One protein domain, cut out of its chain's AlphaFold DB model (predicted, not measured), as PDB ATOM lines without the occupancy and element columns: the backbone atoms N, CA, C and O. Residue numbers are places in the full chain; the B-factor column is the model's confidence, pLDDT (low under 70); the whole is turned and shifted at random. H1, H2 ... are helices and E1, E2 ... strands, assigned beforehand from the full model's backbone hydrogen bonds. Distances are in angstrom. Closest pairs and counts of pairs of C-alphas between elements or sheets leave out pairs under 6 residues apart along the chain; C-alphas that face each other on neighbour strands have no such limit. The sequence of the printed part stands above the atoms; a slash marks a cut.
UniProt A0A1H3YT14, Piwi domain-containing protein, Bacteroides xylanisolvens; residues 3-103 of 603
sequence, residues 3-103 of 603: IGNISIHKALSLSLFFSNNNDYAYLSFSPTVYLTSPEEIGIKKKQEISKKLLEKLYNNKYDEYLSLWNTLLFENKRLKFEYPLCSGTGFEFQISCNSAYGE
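What this domain is: This is residues 3 to 103 of the 603 residues of the protein "Piwi domain-containing protein" of Bacteroides xylanisolvens (UniProt A0A1H3YT14). A long two-stranded hairpin, E1 and E2, runs through the middle of the model, and two helices, H1 and H2, pack one after the other along E2. A second, much smaller hairpin, E3 and E4, lies apart from the long one, and residues 96 to 103 lead on from it with no named element. The printed part has 101 residues, with the order E1, E2, H1, H2, E3, E4, and both two-stranded sheets are antiparallel. The class is mixed, helices and strands. The whole is loose, with a radius of gyration of the C-alphas of 17.3 A and spans of 48 by 39 by 27 A.

Where its parts are: E1, residues 6 to 18, is the longest strand, 36.0 A from its first C-alpha at (110.835, 93.919, 94.253) to its last. E2, residues 25 to 36, is 32.0 A long and bends by 54 degrees at residue 31. H2, residues 59 to 74, is the longest helix at 21.6 A and begins with C-alpha 59 at (85.855, 103.361, 96.796). H1, residues 43 to 54, is 16.1 A long. E3, residues 79 to 82, and E4, residues 92 to 95, are 10.5 A each, and E4 ends with C-alpha 95 at (92.364, 117.666, 79.049).

How they stand to each other: E1 and E2 form an antiparallel hairpin, their directions 164 degrees apart. N 7 and O 36, at 2.8 A, and N 17 and O 26, also at 2.8 A, are within hydrogen-bond range. H1 touches E2, the closest C-alphas being those of Val 33 and Ser 50, 6.4 A apart. H2 touches E2 too, the closest C-alphas being those of Phe 29 and Leu 66, 7.0 A apart. H1 and H2 are each near E1, with 5 and 6 pairs of C-alphas within 10 A. H1 and H2 are apart. In both helices every O i to N i+4 pair is within hydrogen-bond range. E3 and E4 form a hairpin at 154 degrees, with N 81 and O 93 at 2.9 A. E3 is apart from E1 and E2, and E4 is only just apart from E2, with the closest C-alphas 8.1 A apart.

The domain as a whole: The C-alphas of Gly 4 and Gly 90, 49.1 A apart, are the two farthest from each other. The printed part has no cut. No link is long; those from H1 to H2 and from H2 to E3 are tight. The mean pLDDT of the printed part is 87.7, and residues 20 to 22, in the link from E1 to E2, are under 70.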
ATOM      1  N   ILE A   3     108.997  94.314  98.588       81.56
ATOM      2  CA  ILE A   3     108.742  92.906  98.932       81.56
ATOM      3  C   ILE A   3     109.911  92.077  98.390       81.56
ATOM      4  O   ILE A   3     110.013  91.861  97.181       81.56
ATOM      5  N   GLY A   4     110.805  91.623  99.274       84.94
ATOM      6  CA  GLY A   4     112.074  91.008  98.865       84.94
ATOM      7  C   GLY A   4     112.895  91.982  98.012       84.94
ATOM      8  O   GLY A   4     113.097  93.120  98.417       84.94
ATOM      9  N   ASN A   5     113.282  91.573  96.800       87.38
ATOM     10  CA  ASN A   5     114.027  92.410  95.843       87.38
ATOM     11  C   ASN A   5     113.119  93.201  94.876       87.38
ATOM     12  O   ASN A   5     113.588  93.721  93.862       87.38
ATOM     13  N   ILE A   6     111.807  93.251  95.127       89.94
ATOM     14  CA  ILE A   6     110.835  93.919  94.253       89.94
ATOM     15  C   ILE A   6     110.391  95.226  94.901       89.94
ATOM     16  O   ILE A   6     109.745  95.227  95.951       89.94
ATOM     17  N   SER A   7     110.685  96.339  94.238       92.50
ATOM     18  CA  SER A   7     110.137  97.652  94.563       92.50
ATOM     19  C   SER A   7     108.794  97.857  93.867       92.50
ATOM     20  O   SER A   7     108.626  97.570  92.683       92.50
ATOM     21  N   ILE A   8     107.826  98.347  94.633       92.19
ATOM     22  CA  ILE A   8     106.432  98.530  94.241       92.19
ATOM     23  C   ILE A   8     106.116 100.017  94.275       92.19
ATOM     24  O   ILE A   8     106.159 100.647  95.345       92.19
ATOM     25  N   HIS A   9     105.746 100.534  93.111       91.56
ATOM     26  CA  HIS A   9     105.406 101.928  92.870       91.56
ATOM     27  C   HIS A   9     103.911 102.072  92.613       91.56
ATOM     28  O   HIS A   9     103.294 101.246  91.936       91.56
ATOM     29  N   LYS A  10     103.333 103.149  93.147       90.62
ATOM     30  CA  LYS A  10     101.988 103.593  92.784       90.62
ATOM     31  C   LYS A  10     102.013 104.053  91.329       90.62
ATOM     32  O   LYS A  10     102.843 104.882  90.973       90.62
ATOM     33  N   ALA A  11     101.117 103.524  90.510       92.00
ATOM     34  CA  ALA A  11     101.002 103.881  89.105       92.00
ATOM     35  C   ALA A  11      99.541 104.142  88.719       92.00
ATOM     36  O   ALA A  11      98.611 103.904  89.501       92.00
ATOM     37  N   LEU A  12      99.358 104.643  87.503       91.06
ATOM     38  CA  LEU A  12      98.063 104.925  86.911       91.06
ATOM     39  C   LEU A  12      98.033 104.352  85.492       91.06
ATOM     40  O   LEU A  12      98.947 104.588  84.706       91.06
ATOM     41  N   SER A  13      96.996 103.584  85.180       90.94
ATOM     42  CA  SER A  13      96.662 103.192  83.815       90.94
ATOM     43  C   SER A  13      95.649 104.193  83.271       90.94
ATOM     44  O   SER A  13      94.657 104.498  83.936       90.94
ATOM     45  N   LEU A  14      95.947 104.722  82.087       90.81
ATOM     46  CA  LEU A  14      95.127 105.698  81.387       90.81
ATOM     47  C   LEU A  14      94.474 105.029  80.185       90.81
ATOM     48  O   LEU A  14      95.163 104.381  79.396       90.81
ATOM     49  N   SER A  15      93.171 105.220  80.025       90.69
ATOM     50  CA  SER A  15      92.457 104.816  78.816       90.69
ATOM     51  C   SER A  15      91.436 105.864  78.403       90.69
ATOM     52  O   SER A  15      90.997 106.683  79.209       90.69
ATOM     53  N   LEU A  16      91.100 105.882  77.115       87.81
ATOM     54  CA  LEU A  16      90.091 106.783  76.576       87.81
ATOM     55  C   LEU A  16      88.761 106.051  76.484       87.81
ATOM     56  O   LEU A  16      88.650 105.010  75.841       87.81
ATOM     57  N   PHE A  17      87.746 106.637  77.098       85.50
ATOM     58  CA  PHE A  17      86.372 106.199  76.998       85.50
ATOM     59  C   PHE A  17      85.590 107.208  76.161       85.50
ATOM     60  O   PHE A  17      85.481 108.386  76.505       85.50
ATOM     61  N   PHE A  18      85.030 106.742  75.052       79.25
ATOM     62  CA  PHE A  18      84.247 107.573  74.148       79.25
ATOM     63  C   PHE A  18      82.759 107.341  74.405       79.25
ATOM     64  O   PHE A  18      82.258 106.225  74.254       79.25
ATOM     65  N   SER A  19      82.049 108.405  74.781       71.75
ATOM     66  CA  SER A  19      80.586 108.435  74.690       71.75
ATOM     67  C   SER A  19      80.186 109.082  73.369       71.75
ATOM     68  O   SER A  19      80.931 109.908  72.854       71.75
ATOM     69  N   ASN A  20      78.993 108.791  72.853       61.50
ATOM     70  CA  ASN A  20      78.532 109.385  71.595       61.50
ATOM     71  C   ASN A  20      78.213 110.895  71.668       61.50
ATOM     72  O   ASN A  20      77.815 111.457  70.649       61.50
ATOM     73  N   ASN A  21      78.366 111.571  72.815       58.53
ATOM     74  CA  ASN A  21      78.435 113.033  72.798       58.53
ATOM     75  C   ASN A  21      79.749 113.429  72.114       58.53
ATOM     76  O   ASN A  21      80.810 113.352  72.727       58.53
ATOM     77  N   ASN A  22      79.657 113.839  70.846       59.91
ATOM     78  CA  ASN A  22      80.785 114.197  69.974       59.91
ATOM     79  C   ASN A  22      81.652 115.357  70.495       59.91
ATOM     80  O   ASN A  22      82.660 115.688  69.877       59.91
ATOM     81  N   ASP A  23      81.276 115.966  71.616       71.94
ATOM     82  CA  ASP A  23      81.948 117.140  72.153       71.94
ATOM     83  C   ASP A  23      83.183 116.777  72.993       71.94
ATOM     84  O   ASP A  23      84.124 117.569  73.056       71.94
ATOM     85  N   TYR A  24      83.215 115.594  73.634       78.88
ATOM     86  CA  TYR A  24      84.295 115.217  74.558       78.88
ATOM     87  C   TYR A  24      84.576 113.705  74.596       78.88
ATOM     88  O   TYR A  24      83.665 112.878  74.631       78.88
ATOM     89  N   ALA A  25      85.858 113.351  74.705       85.25
ATOM     90  CA  ALA A  25      86.303 112.035  75.161       85.25
ATOM     91  C   ALA A  25      86.585 112.075  76.672       85.25
ATOM     92  O   ALA A  25      87.033 113.096  77.199       85.25
ATOM     93  N   TYR A  26      86.355 110.966  77.371       88.12
ATOM     94  CA  TYR A  26      86.649 110.847  78.798       88.12
ATOM     95  C   TYR A  26      87.970 110.118  78.992       88.12
ATOM     96  O   TYR A  26      88.214 109.080  78.382       88.12
ATOM     97  N   LEU A  27      88.812 110.645  79.872       89.12
ATOM     98  CA  LEU A  27      90.051 109.994  80.270       89.12
ATOM     99  C   LEU A  27      89.802 109.206  81.556       89.12
ATOM    100  O   LEU A  27      89.509 109.782  82.603       89.12
ATOM    101  N   SER A  28      89.889 107.884  81.466       89.38
ATOM    102  CA  SER A  28      89.715 106.976  82.591       89.38
ATOM    103  C   SER A  28      91.019 106.824  83.355       89.38
ATOM    104  O   SER A  28      92.072 106.543  82.779       89.38
ATOM    105  N   PHE A  29      90.940 107.025  84.666       89.94
ATOM    106  CA  PHE A  29      92.051 106.888  85.595       89.94
ATOM    107  C   PHE A  29      91.870 105.588  86.372       89.94
ATOM    108  O   PHE A  29      91.000 105.490  87.233       89.94
ATOM    109  N   SER A  30      92.700 104.588  86.079       90.00
ATOM    110  CA  SER A  30      92.682 103.297  86.770       90.00
ATOM    111  C   SER A  30      93.947 103.119  87.616       90.00
ATOM    112  O   SER A  30      95.020 102.869  87.062       90.00
ATOM    113  N   PRO A  31      93.864 103.232  88.956       90.56
ATOM    114  CA  PRO A  31      94.955 102.911  89.863       90.56
ATOM    115  C   PRO A  31      95.533 101.527  89.573       90.56
ATOM    116  O   PRO A  31      94.810 100.533  89.481       90.56
ATOM    117  N   THR A  32      96.852 101.468  89.440       91.31
ATOM    118  CA  THR A  32      97.598 100.233  89.200       91.31
ATOM    119  C   THR A  32      98.937 100.287  89.934       91.31
ATOM    120  O   THR A  32      99.253 101.261  90.624       91.31
ATOM    121  N   VAL A  33      99.731  99.229  89.821       91.38
ATOM    122  CA  VAL A  33     101.068  99.156  90.412       91.38
ATOM    123  C   VAL A  33     102.111  98.936  89.331       91.38
ATOM    124  O   VAL A  33     101.901  98.166  88.395       91.38
ATOM    125  N   TYR A  34     103.251  99.600  89.481       92.25
ATOM    126  CA  TYR A  34     104.431  99.353  88.665       92.25
ATOM    127  C   TYR A  34     105.491  98.665  89.523       92.25
ATOM    128  O   TYR A  34     105.782  99.102  90.638       92.25
ATOM    129  N   LEU A  35     106.020  97.547  89.030       92.81
ATOM    130  CA  LEU A  35     106.937  96.685  89.771       92.81
ATOM    131  C   LEU A  35     108.323  96.758  89.133       92.81
ATOM    132  O   LEU A  35     108.467  96.447  87.953       92.81
ATOM    133  N   THR A  36     109.334  97.119  89.919       91.62
ATOM    134  CA  THR A  36     110.739  97.165  89.487       91.62
ATOM    135  C   THR A  36     111.573  96.216  90.335       91.62
ATOM    136  O   THR A  36     111.464  96.231  91.562       91.62
ATOM    137  N   SER A  37     112.425  95.412  89.709       91.06
ATOM    138  CA  SER A  37     113.344  94.499  90.392       91.06
ATOM    139  C   SER A  37     114.627  94.345  89.569       91.06
ATOM    140  O   SER A  37     114.556  94.527  88.352       91.06
ATOM    141  N   PRO A  38     115.779  94.032  90.195       87.62
ATOM    142  CA  PRO A  38     117.005  93.703  89.464       87.62
ATOM    143  C   PRO A  38     116.864  92.451  88.585       87.62
ATOM    144  O   PRO A  38     117.560  92.323  87.585       87.62
ATOM    145  N   GLU A  39     115.957  91.541  88.952       89.88
ATOM    146  CA  GLU A  39     115.677  90.293  88.238       89.88
ATOM    147  C   GLU A  39     114.324  90.349  87.516       89.88
ATOM    148  O   GLU A  39     113.420  91.108  87.889       89.88
ATOM    149  N   GLU A  40     114.146  89.505  86.498       88.31
ATOM    150  CA  GLU A  40     112.868  89.399  85.801       88.31
ATOM    151  C   GLU A  40     111.773  88.859  86.733       88.31
ATOM    152  O   GLU A  40     111.854  87.769  87.300       88.31
ATOM    153  N   ILE A  41     110.689  89.624  86.875       87.38
ATOM    154  CA  ILE A  41     109.544  89.202  87.681       87.38
ATOM    155  C   ILE A  41     108.614  88.356  86.805       87.38
ATOM    156  O   ILE A  41     107.936  88.881  85.919       87.38
ATOM    157  N   GLY A  42     108.517  87.062  87.105       88.62
ATOM    158  CA  GLY A  42     107.584  86.164  86.422       88.62
ATOM    159  C   GLY A  42     106.121  86.639  86.491       88.62
ATOM    160  O   GLY A  42     105.670  87.202  87.493       88.62
ATOM    161  N   ILE A  43     105.351  86.367  85.430       88.75
ATOM    162  CA  ILE A  43     103.962  86.838  85.246       88.75
ATOM    163  C   ILE A  43     103.062  86.486  86.441       88.75
ATOM    164  O   ILE A  43     102.349  87.352  86.947       88.75
ATOM    165  N   LYS A  44     103.130  85.243  86.938       89.12
ATOM    166  CA  LYS A  44     102.327  84.783  88.087       89.12
ATOM    167  C   LYS A  44     102.586  85.626  89.340       89.12
ATOM    168  O   LYS A  44     101.646  86.051  90.003       89.12
ATOM    169  N   LYS A  45     103.856  85.941  89.614       88.19
ATOM    170  CA  LYS A  45     104.264  86.759  90.763       88.19
ATOM    171  C   LYS A  45     103.815  88.215  90.608       88.19
ATOM    172  O   LYS A  45     103.320  88.802  91.568       88.19
ATOM    173  N   LYS A  46     103.901  88.789  89.396       88.00
ATOM    174  CA  LYS A  46     103.338  90.125  89.099       88.00
ATOM    175  C   LYS A  46     101.833  90.169  89.378       88.00
ATOM    176  O   LYS A  46     101.358  91.108  90.021       88.00
ATOM    177  N   GLN A  47     101.094  89.160  88.917       89.00
ATOM    178  CA  GLN A  47      99.647  89.054  89.125       89.00
ATOM    179  C   GLN A  47      99.295  88.913  90.606       89.00
ATOM    180  O   GLN A  47      98.415  89.623  91.080       89.00
ATOM    181  N   GLU A  48      99.999  88.058  91.348       90.00
ATOM    182  CA  GLU A  48      99.777  87.856  92.782       90.00
ATOM    183  C   GLU A  48      99.970  89.151  93.587       90.00
ATOM    184  O   GLU A  48      99.090  89.544  94.357       90.00
ATOM    185  N   ILE A  49     101.086  89.856  93.359       89.19
ATOM    186  CA  ILE A  49     101.387  91.128  94.033       89.19
ATOM    187  C   ILE A  49     100.333  92.183  93.682       89.19
ATOM    188  O   ILE A  49      99.788  92.836  94.576       89.19
ATOM    189  N   SER A  50     100.018  92.334  92.392       88.56
ATOM    190  CA  SER A  50      99.034  93.319  91.923       88.56
ATOM    191  C   SER A  50      97.651  93.035  92.502       88.56
ATOM    192  O   SER A  50      97.002  93.935  93.028       88.56
ATOM    193  N   LYS A  51      97.226  91.768  92.488       88.00
ATOM    194  CA  LYS A  51      95.960  91.306  93.060       88.00
ATOM    195  C   LYS A  51      95.870  91.646  94.547       88.00
ATOM    196  O   LYS A  51      94.909  92.285  94.966       88.00
ATOM    197  N   LYS A  52      96.899  91.311  95.330       87.25
ATOM    198  CA  LYS A  52      96.942  91.582  96.776       87.25
ATOM    199  C   LYS A  52      96.761  93.068  97.111       87.25
ATOM    200  O   LYS A  52      96.148  93.388  98.128       87.25
ATOM    201  N   LEU A  53      97.299  93.961  96.279       86.19
ATOM    202  CA  LEU A  53      97.245  95.408  96.497       86.19
ATOM    203  C   LEU A  53      95.955  96.045  95.966       86.19
ATOM    204  O   LEU A  53      95.390  96.911  96.632       86.19
ATOM    205  N   LEU A  54      95.481  95.618  94.795       87.94
ATOM    206  CA  LEU A  54      94.360  96.253  94.098       87.94
ATOM    207  C   LEU A  54      92.990  95.682  94.498       87.94
ATOM    208  O   LEU A  54      92.006  96.415  94.473       87.94
ATOM    209  N   GLU A  55      92.891  94.416  94.927       85.31
ATOM    210  CA  GLU A  55      91.596  93.812  95.302       85.31
ATOM    211  C   GLU A  55      90.922  94.516  96.488       85.31
ATOM    212  O   GLU A  55      89.694  94.556  96.561       85.31
ATOM    213  N   LYS A  56      91.712  95.090  97.404       82.44
ATOM    214  CA  LYS A  56      91.225  95.813  98.594       82.44
ATOM    215  C   LYS A  56      91.194  97.333  98.412       82.44
ATOM    216  O   LYS A  56      91.083  98.072  99.395       82.44
ATOM    217  N   LEU A  57      91.327  97.813  97.176       86.88
ATOM    218  CA  LEU A  57      91.186  99.228  96.859       86.88
ATOM    219  C   LEU A  57      89.694  99.575  96.751       86.88
ATOM    220  O   LEU A  57      89.112  99.579  95.669       86.88
ATOM    221  N   TYR A  58      89.071  99.795  97.909       88.06
ATOM    222  CA  TYR A  58      87.671 100.210  98.023       88.06
ATOM    223  C   TYR A  58      87.477 101.670  97.607       88.06
ATOM    224  O   TYR A  58      88.443 102.429  97.539       88.06
ATOM    225  N   ASN A  59      86.224 102.062  97.361       90.50
ATOM    226  CA  ASN A  59      85.855 103.361  96.796       90.50
ATOM    227  C   ASN A  59      86.540 104.561  97.458       90.50
ATOM    228  O   ASN A  59      87.066 105.400  96.743       90.50
ATOM    229  N   ASN A  60      86.572 104.637  98.791       88.31
ATOM    230  CA  ASN A  60      87.193 105.759  99.502       88.31
ATOM    231  C   ASN A  60      88.693 105.885  99.191       88.31
ATOM    232  O   ASN A  60      89.165 106.942  98.796       88.31
ATOM    233  N   LYS A  61      89.435 104.778  99.283       89.56
ATOM    234  CA  LYS A  61      90.867 104.748  98.960       89.56
ATOM    235  C   LYS A  61      91.118 104.961  97.474       89.56
ATOM    236  O   LYS A  61      92.154 105.501  97.101       89.56
ATOM    237  N   TYR A  62      90.208 104.495  96.625       91.25
ATOM    238  CA  TYR A  62      90.278 104.729  95.190       91.25
ATOM    239  C   TYR A  62      90.101 106.218  94.882       91.25
ATOM    240  O   TYR A  62      90.903 106.773  94.143       91.25
ATOM    241  N   ASP A  63      89.117 106.876  95.497       91.38
ATOM    242  CA  ASP A  63      88.844 108.311  95.359       91.38
ATOM    243  C   ASP A  63      90.006 109.181  95.867       91.38
ATOM    244  O   ASP A  63      90.446 110.102  95.178       91.38
ATOM    245  N   GLU A  64      90.601 108.826  97.011       91.38
ATOM    246  CA  GLU A  64      91.843 109.445  97.505       91.38
ATOM    247  C   GLU A  64      92.985 109.311  96.485       91.38
ATOM    248  O   GLU A  64      93.734 110.259  96.233       91.38
ATOM    249  N   TYR A  65      93.115 108.134  95.867       91.31
ATOM    250  CA  TYR A  65      94.132 107.865  94.855       91.31
ATOM    251  C   TYR A  65      93.897 108.695  93.586       91.31
ATOM    252  O   TYR A  65      94.847 109.256  93.040       91.31
ATOM    253  N   LEU A  66      92.645 108.811  93.133       91.06
ATOM    254  CA  LEU A  66      92.273 109.674  92.009       91.06
ATOM    255  C   LEU A  66      92.558 111.145  92.317       91.06
ATOM    256  O   LEU A  66      93.152 111.832  91.490       91.06
ATOM    257  N   SER A  67      92.200 111.608  93.513       90.44
ATOM    258  CA  SER A  67      92.423 112.985  93.964       90.44
ATOM    259  C   SER A  67      93.911 113.341  94.011       90.44
ATOM    260  O   SER A  67      94.306 114.425  93.570       90.44
ATOM    261  N   LEU A  68      94.753 112.408  94.469       92.00
ATOM    262  CA  LEU A  68      96.208 112.557  94.451       92.00
ATOM    263  C   LEU A  68      96.733 112.762  93.024       92.00
ATOM    264  O   LEU A  68      97.447 113.732  92.773       92.00
ATOM    265  N   TRP A  69      96.368 111.889  92.081       91.50
ATOM    266  CA  TRP A  69      96.820 112.019  90.690       91.50
ATOM    267  C   TRP A  69      96.245 113.245  89.996       91.50
ATOM    268  O   TRP A  69      96.961 113.889  89.234       91.50
ATOM    269  N   ASN A  70      94.994 113.604  90.275       90.81
ATOM    270  CA  ASN A  70      94.395 114.814  89.722       90.81
ATOM    271  C   ASN A  70      95.170 116.062  90.173       90.81
ATOM    272  O   ASN A  70      95.458 116.944  89.367       90.81
ATOM    273  N   THR A  71      95.584 116.100  91.443       91.25
ATOM    274  CA  THR A  71      96.406 117.192  91.986       91.25
ATOM    275  C   THR A  71      97.787 117.227  91.335       91.25
ATOM    276  O   THR A  71      98.204 118.285  90.872       91.25
ATOM    277  N   LEU A  72      98.469 116.077  91.251       91.94
ATOM    278  CA  LEU A  72      99.823 115.969  90.691       91.94
ATOM    279  C   LEU A  72      99.895 116.287  89.194       91.94
ATOM    280  O   LEU A  72     100.885 116.852  88.744       91.94
ATOM    281  N   LEU A  73      98.891 115.881  88.414       90.31
ATOM    282  CA  LEU A  73      98.914 116.035  86.958       90.31
ATOM    283  C   LEU A  73      98.407 117.402  86.508       90.31
ATOM    284  O   LEU A  73      98.949 117.967  85.563       90.31
ATOM    285  N   PHE A  74      97.350 117.916  87.141       90.31
ATOM    286  CA  PHE A  74      96.649 119.089  86.627       90.31
ATOM    287  C   PHE A  74      96.900 120.364  87.425       90.31
ATOM    288  O   PHE A  74      96.755 121.438  86.850       90.31
ATOM    289  N   GLU A  75      97.198 120.291  88.728       87.50
ATOM    290  CA  GLU A  75      97.285 121.473  89.609       87.50
ATOM    291  C   GLU A  75      96.088 122.443  89.435       87.50
ATOM    292  O   GLU A  75      96.244 123.665  89.401       87.50
ATOM    293  N   ASN A  76      94.877 121.894  89.263       82.62
ATOM    294  CA  ASN A  76      93.631 122.618  88.953       82.62
ATOM    295  C   ASN A  76      93.593 123.370  87.604       82.62
ATOM    296  O   ASN A  76      92.701 124.192  87.381       82.62
ATOM    297  N   LYS A  77      94.506 123.079  86.676       89.75
ATOM    298  CA  LYS A  77      94.567 123.671  85.333       89.75
ATOM    299  C   LYS A  77      94.114 122.675  84.267       89.75
ATOM    300  O   LYS A  77      94.063 121.466  84.479       89.75
ATOM    301  N   ARG A  78      93.781 123.196  83.086       90.94
ATOM    302  CA  ARG A  78      93.626 122.374  81.879       90.94
ATOM    303  C   ARG A  78      94.994 122.177  81.247       90.94
ATOM    304  O   ARG A  78      95.746 123.140  81.116       90.94
ATOM    305  N   LEU A  79      95.287 120.952  80.832       91.88
ATOM    306  CA  LEU A  79      96.511 120.639  80.100       91.88
ATOM    307  C   LEU A  79      96.230 120.723  78.602       91.88
ATOM    308  O   LEU A  79      95.197 120.230  78.148       91.88
ATOM    309  N   LYS A  80      97.132 121.351  77.850       91.19
ATOM    310  CA  LYS A  80      97.028 121.534  76.400       91.19
ATOM    311  C   LYS A  80      98.129 120.732  75.714       91.19
ATOM    312  O   LYS A  80      99.279 120.797  76.139       91.19
ATOM    313  N   PHE A  81      97.767 120.002  74.668       89.88
ATOM    314  CA  PHE A  81      98.673 119.143  73.913       89.88
ATOM    315  C   PHE A  81      98.519 119.395  72.416       89.88
ATOM    316  O   PHE A  81      97.426 119.716  71.954       89.88
ATOM    317  N   GLU A  82      99.606 119.204  71.675       90.62
ATOM    318  CA  GLU A  82      99.639 119.201  70.212       90.62
ATOM    319  C   GLU A  82      99.996 117.790  69.732       90.62
ATOM    320  O   GLU A  82     100.888 117.153  70.307       90.62
ATOM    321  N   TYR A  83      99.309 117.290  68.701       85.56
ATOM    322  CA  TYR A  83      99.640 116.002  68.093       85.56
ATOM    323  C   TYR A  83      99.731 116.080  66.560       85.56
ATOM    324  O   TYR A  83      98.759 116.475  65.924       85.56
ATOM    325  N   PRO A  84     100.824 115.590  65.947       90.06
ATOM    326  CA  PRO A  84     102.049 115.107  66.591       90.06
ATOM    327  C   PRO A  84     102.795 116.216  67.356       90.06
ATOM    328  O   PRO A  84     102.599 117.401  67.091       90.06
ATOM    329  N   LEU A  85     103.623 115.829  68.330       87.94
ATOM    330  CA  LEU A  85     104.299 116.769  69.230       87.94
ATOM    331  C   LEU A  85     105.156 117.774  68.439       87.94
ATOM    332  O   LEU A  85     106.020 117.355  67.670       87.94
ATOM    333  N   CYS A  86     104.929 119.074  68.660       83.75
ATOM    334  CA  CYS A  86     105.652 120.178  68.012       83.75
ATOM    335  C   CYS A  86     105.661 120.096  66.471       83.75
ATOM    336  O   CYS A  86     106.657 120.437  65.834       83.75
ATOM    337  N   SER A  87     104.584 119.587  65.868       87.44
ATOM    338  CA  SER A  87     104.521 119.322  64.423       87.44
ATOM    339  C   SER A  87     104.093 120.527  63.585       87.44
ATOM    340  O   SER A  87     104.251 120.500  62.365       87.44
ATOM    341  N   GLY A  88     103.529 121.566  64.204       83.12
ATOM    342  CA  GLY A  88     102.951 122.710  63.503       83.12
ATOM    343  C   GLY A  88     101.663 122.367  62.751       83.12
ATOM    344  O   GLY A  88     101.200 123.163  61.937       83.12
ATOM    345  N   THR A  89     101.069 121.194  63.001       87.50
ATOM    346  CA  THR A  89      99.828 120.748  62.338       87.50
ATOM    347  C   THR A  89      98.604 121.542  62.788       87.50
ATOM    348  O   THR A  89      97.572 121.505  62.119       87.50
ATOM    349  N   GLY A  90      98.698 122.237  63.927       84.56
ATOM    350  CA  GLY A  90      97.590 122.973  64.537       84.56
ATOM    351  C   GLY A  90      96.543 122.076  65.204       84.56
ATOM    352  O   GLY A  90      95.544 122.582  65.713       84.56
ATOM    353  N   PHE A  91      96.752 120.757  65.230       89.38
ATOM    354  CA  PHE A  91      95.866 119.835  65.930       89.38
ATOM    355  C   PHE A  91      96.169 119.860  67.435       89.38
ATOM    356  O   PHE A  91      97.044 119.152  67.941       89.38
ATOM    357  N   GLU A  92      95.431 120.710  68.147       89.00
ATOM    358  CA  GLU A  92      95.544 120.896  69.590       89.00
ATOM    359  C   GLU A  92      94.327 120.325  70.325       89.00
ATOM    360  O   GLU A  92      93.181 120.536  69.925       89.00
ATOM    361  N   PHE A  93      94.558 119.656  71.453       88.44
ATOM    362  CA  PHE A  93      93.491 119.179  72.332       88.44
ATOM    363  C   PHE A  93      93.765 119.539  73.792       88.44
ATOM    364  O   PHE A  93      94.901 119.791  74.200       88.44
ATOM    365  N   GLN A  94      92.697 119.596  74.589       90.56
ATOM    366  CA  GLN A  94      92.765 119.936  76.009       90.56
ATOM    367  C   GLN A  94      92.204 118.815  76.873       90.56
ATOM    368  O   GLN A  94      91.176 118.224  76.549       90.56
ATOM    369  N   ILE A  95      92.842 118.587  78.017       90.44
ATOM    370  CA  ILE A  95      92.364 117.666  79.049       90.44
ATOM    371  C   ILE A  95      91.986 118.486  80.281       90.44
ATOM    372  O   ILE A  95      92.792 119.252  80.815       90.44
ATOM    373  N   SER A  96      90.735 118.349  80.721       88.69
ATOM    374  CA  SER A  96      90.221 119.021  81.916       88.69
ATOM    375  C   SER A  96      90.501 118.205  83.178       88.69
ATOM    376  O   SER A  96      90.334 116.993  83.175       88.69
ATOM    377  N   CYS A  97      90.760 118.888  84.294       88.44
ATOM    378  CA  CYS A  97      90.864 118.310  85.643       88.44
ATOM    379  C   CYS A  97      89.511 117.934  86.292       88.44
ATOM    380  O   CYS A  97      89.435 117.703  87.499       88.44
ATOM    381  N   ASN A  98      88.416 117.961  85.521       88.38
ATOM    382  CA  ASN A  98      87.062 117.768  86.041       88.38
ATOM    383  C   ASN A  98      86.646 116.307  85.887       88.38
ATOM    384  O   ASN A  98      86.825 115.724  84.819       88.38
ATOM    385  N   SER A  99      86.002 115.758  86.914       88.50
ATOM    386  CA  SER A  99      85.364 114.445  86.849       88.50
ATOM    387  C   SER A  99      83.983 114.530  86.201       88.50
ATOM    388  O   SER A  99      83.233 115.482  86.432       88.50
ATOM    389  N   ALA A 100      83.645 113.514  85.408       89.62
ATOM    390  CA  ALA A 100      82.306 113.320  84.870       89.62
ATOM    391  C   ALA A 100      81.469 112.451  85.819       89.62
ATOM    392  O   ALA A 100      81.950 111.448  86.343       89.62
ATOM    393  N   TYR A 101      80.207 112.824  86.009       90.69
ATOM    394  CA  TYR A 101      79.257 112.157  86.895       90.69
ATOM    395  C   TYR A 101      78.090 111.548  86.110       90.69
ATOM    396  O   TYR A 101      77.791 111.950  84.981       90.69
ATOM    397  N   GLY A 102      77.420 110.577  86.728       89.94
ATOM    398  CA  GLY A 102      76.178 110.003  86.225       89.94
ATOM    399  C   GLY A 102      75.015 110.247  87.171       89.94
ATOM    400  O   GLY A 102      75.115 109.950  88.358       89.94
ATOM    401  N   GLU A 103      73.913 110.773  86.644       90.62
ATOM    402  CA  GLU A 103      72.644 110.830  87.372       90.62
ATOM    403  C   GLU A 103      71.876 109.530  87.147       90.62
ATOM    404  O   GLU A 103      71.581 109.158  86.008       90.62
TER     405      GLU A 103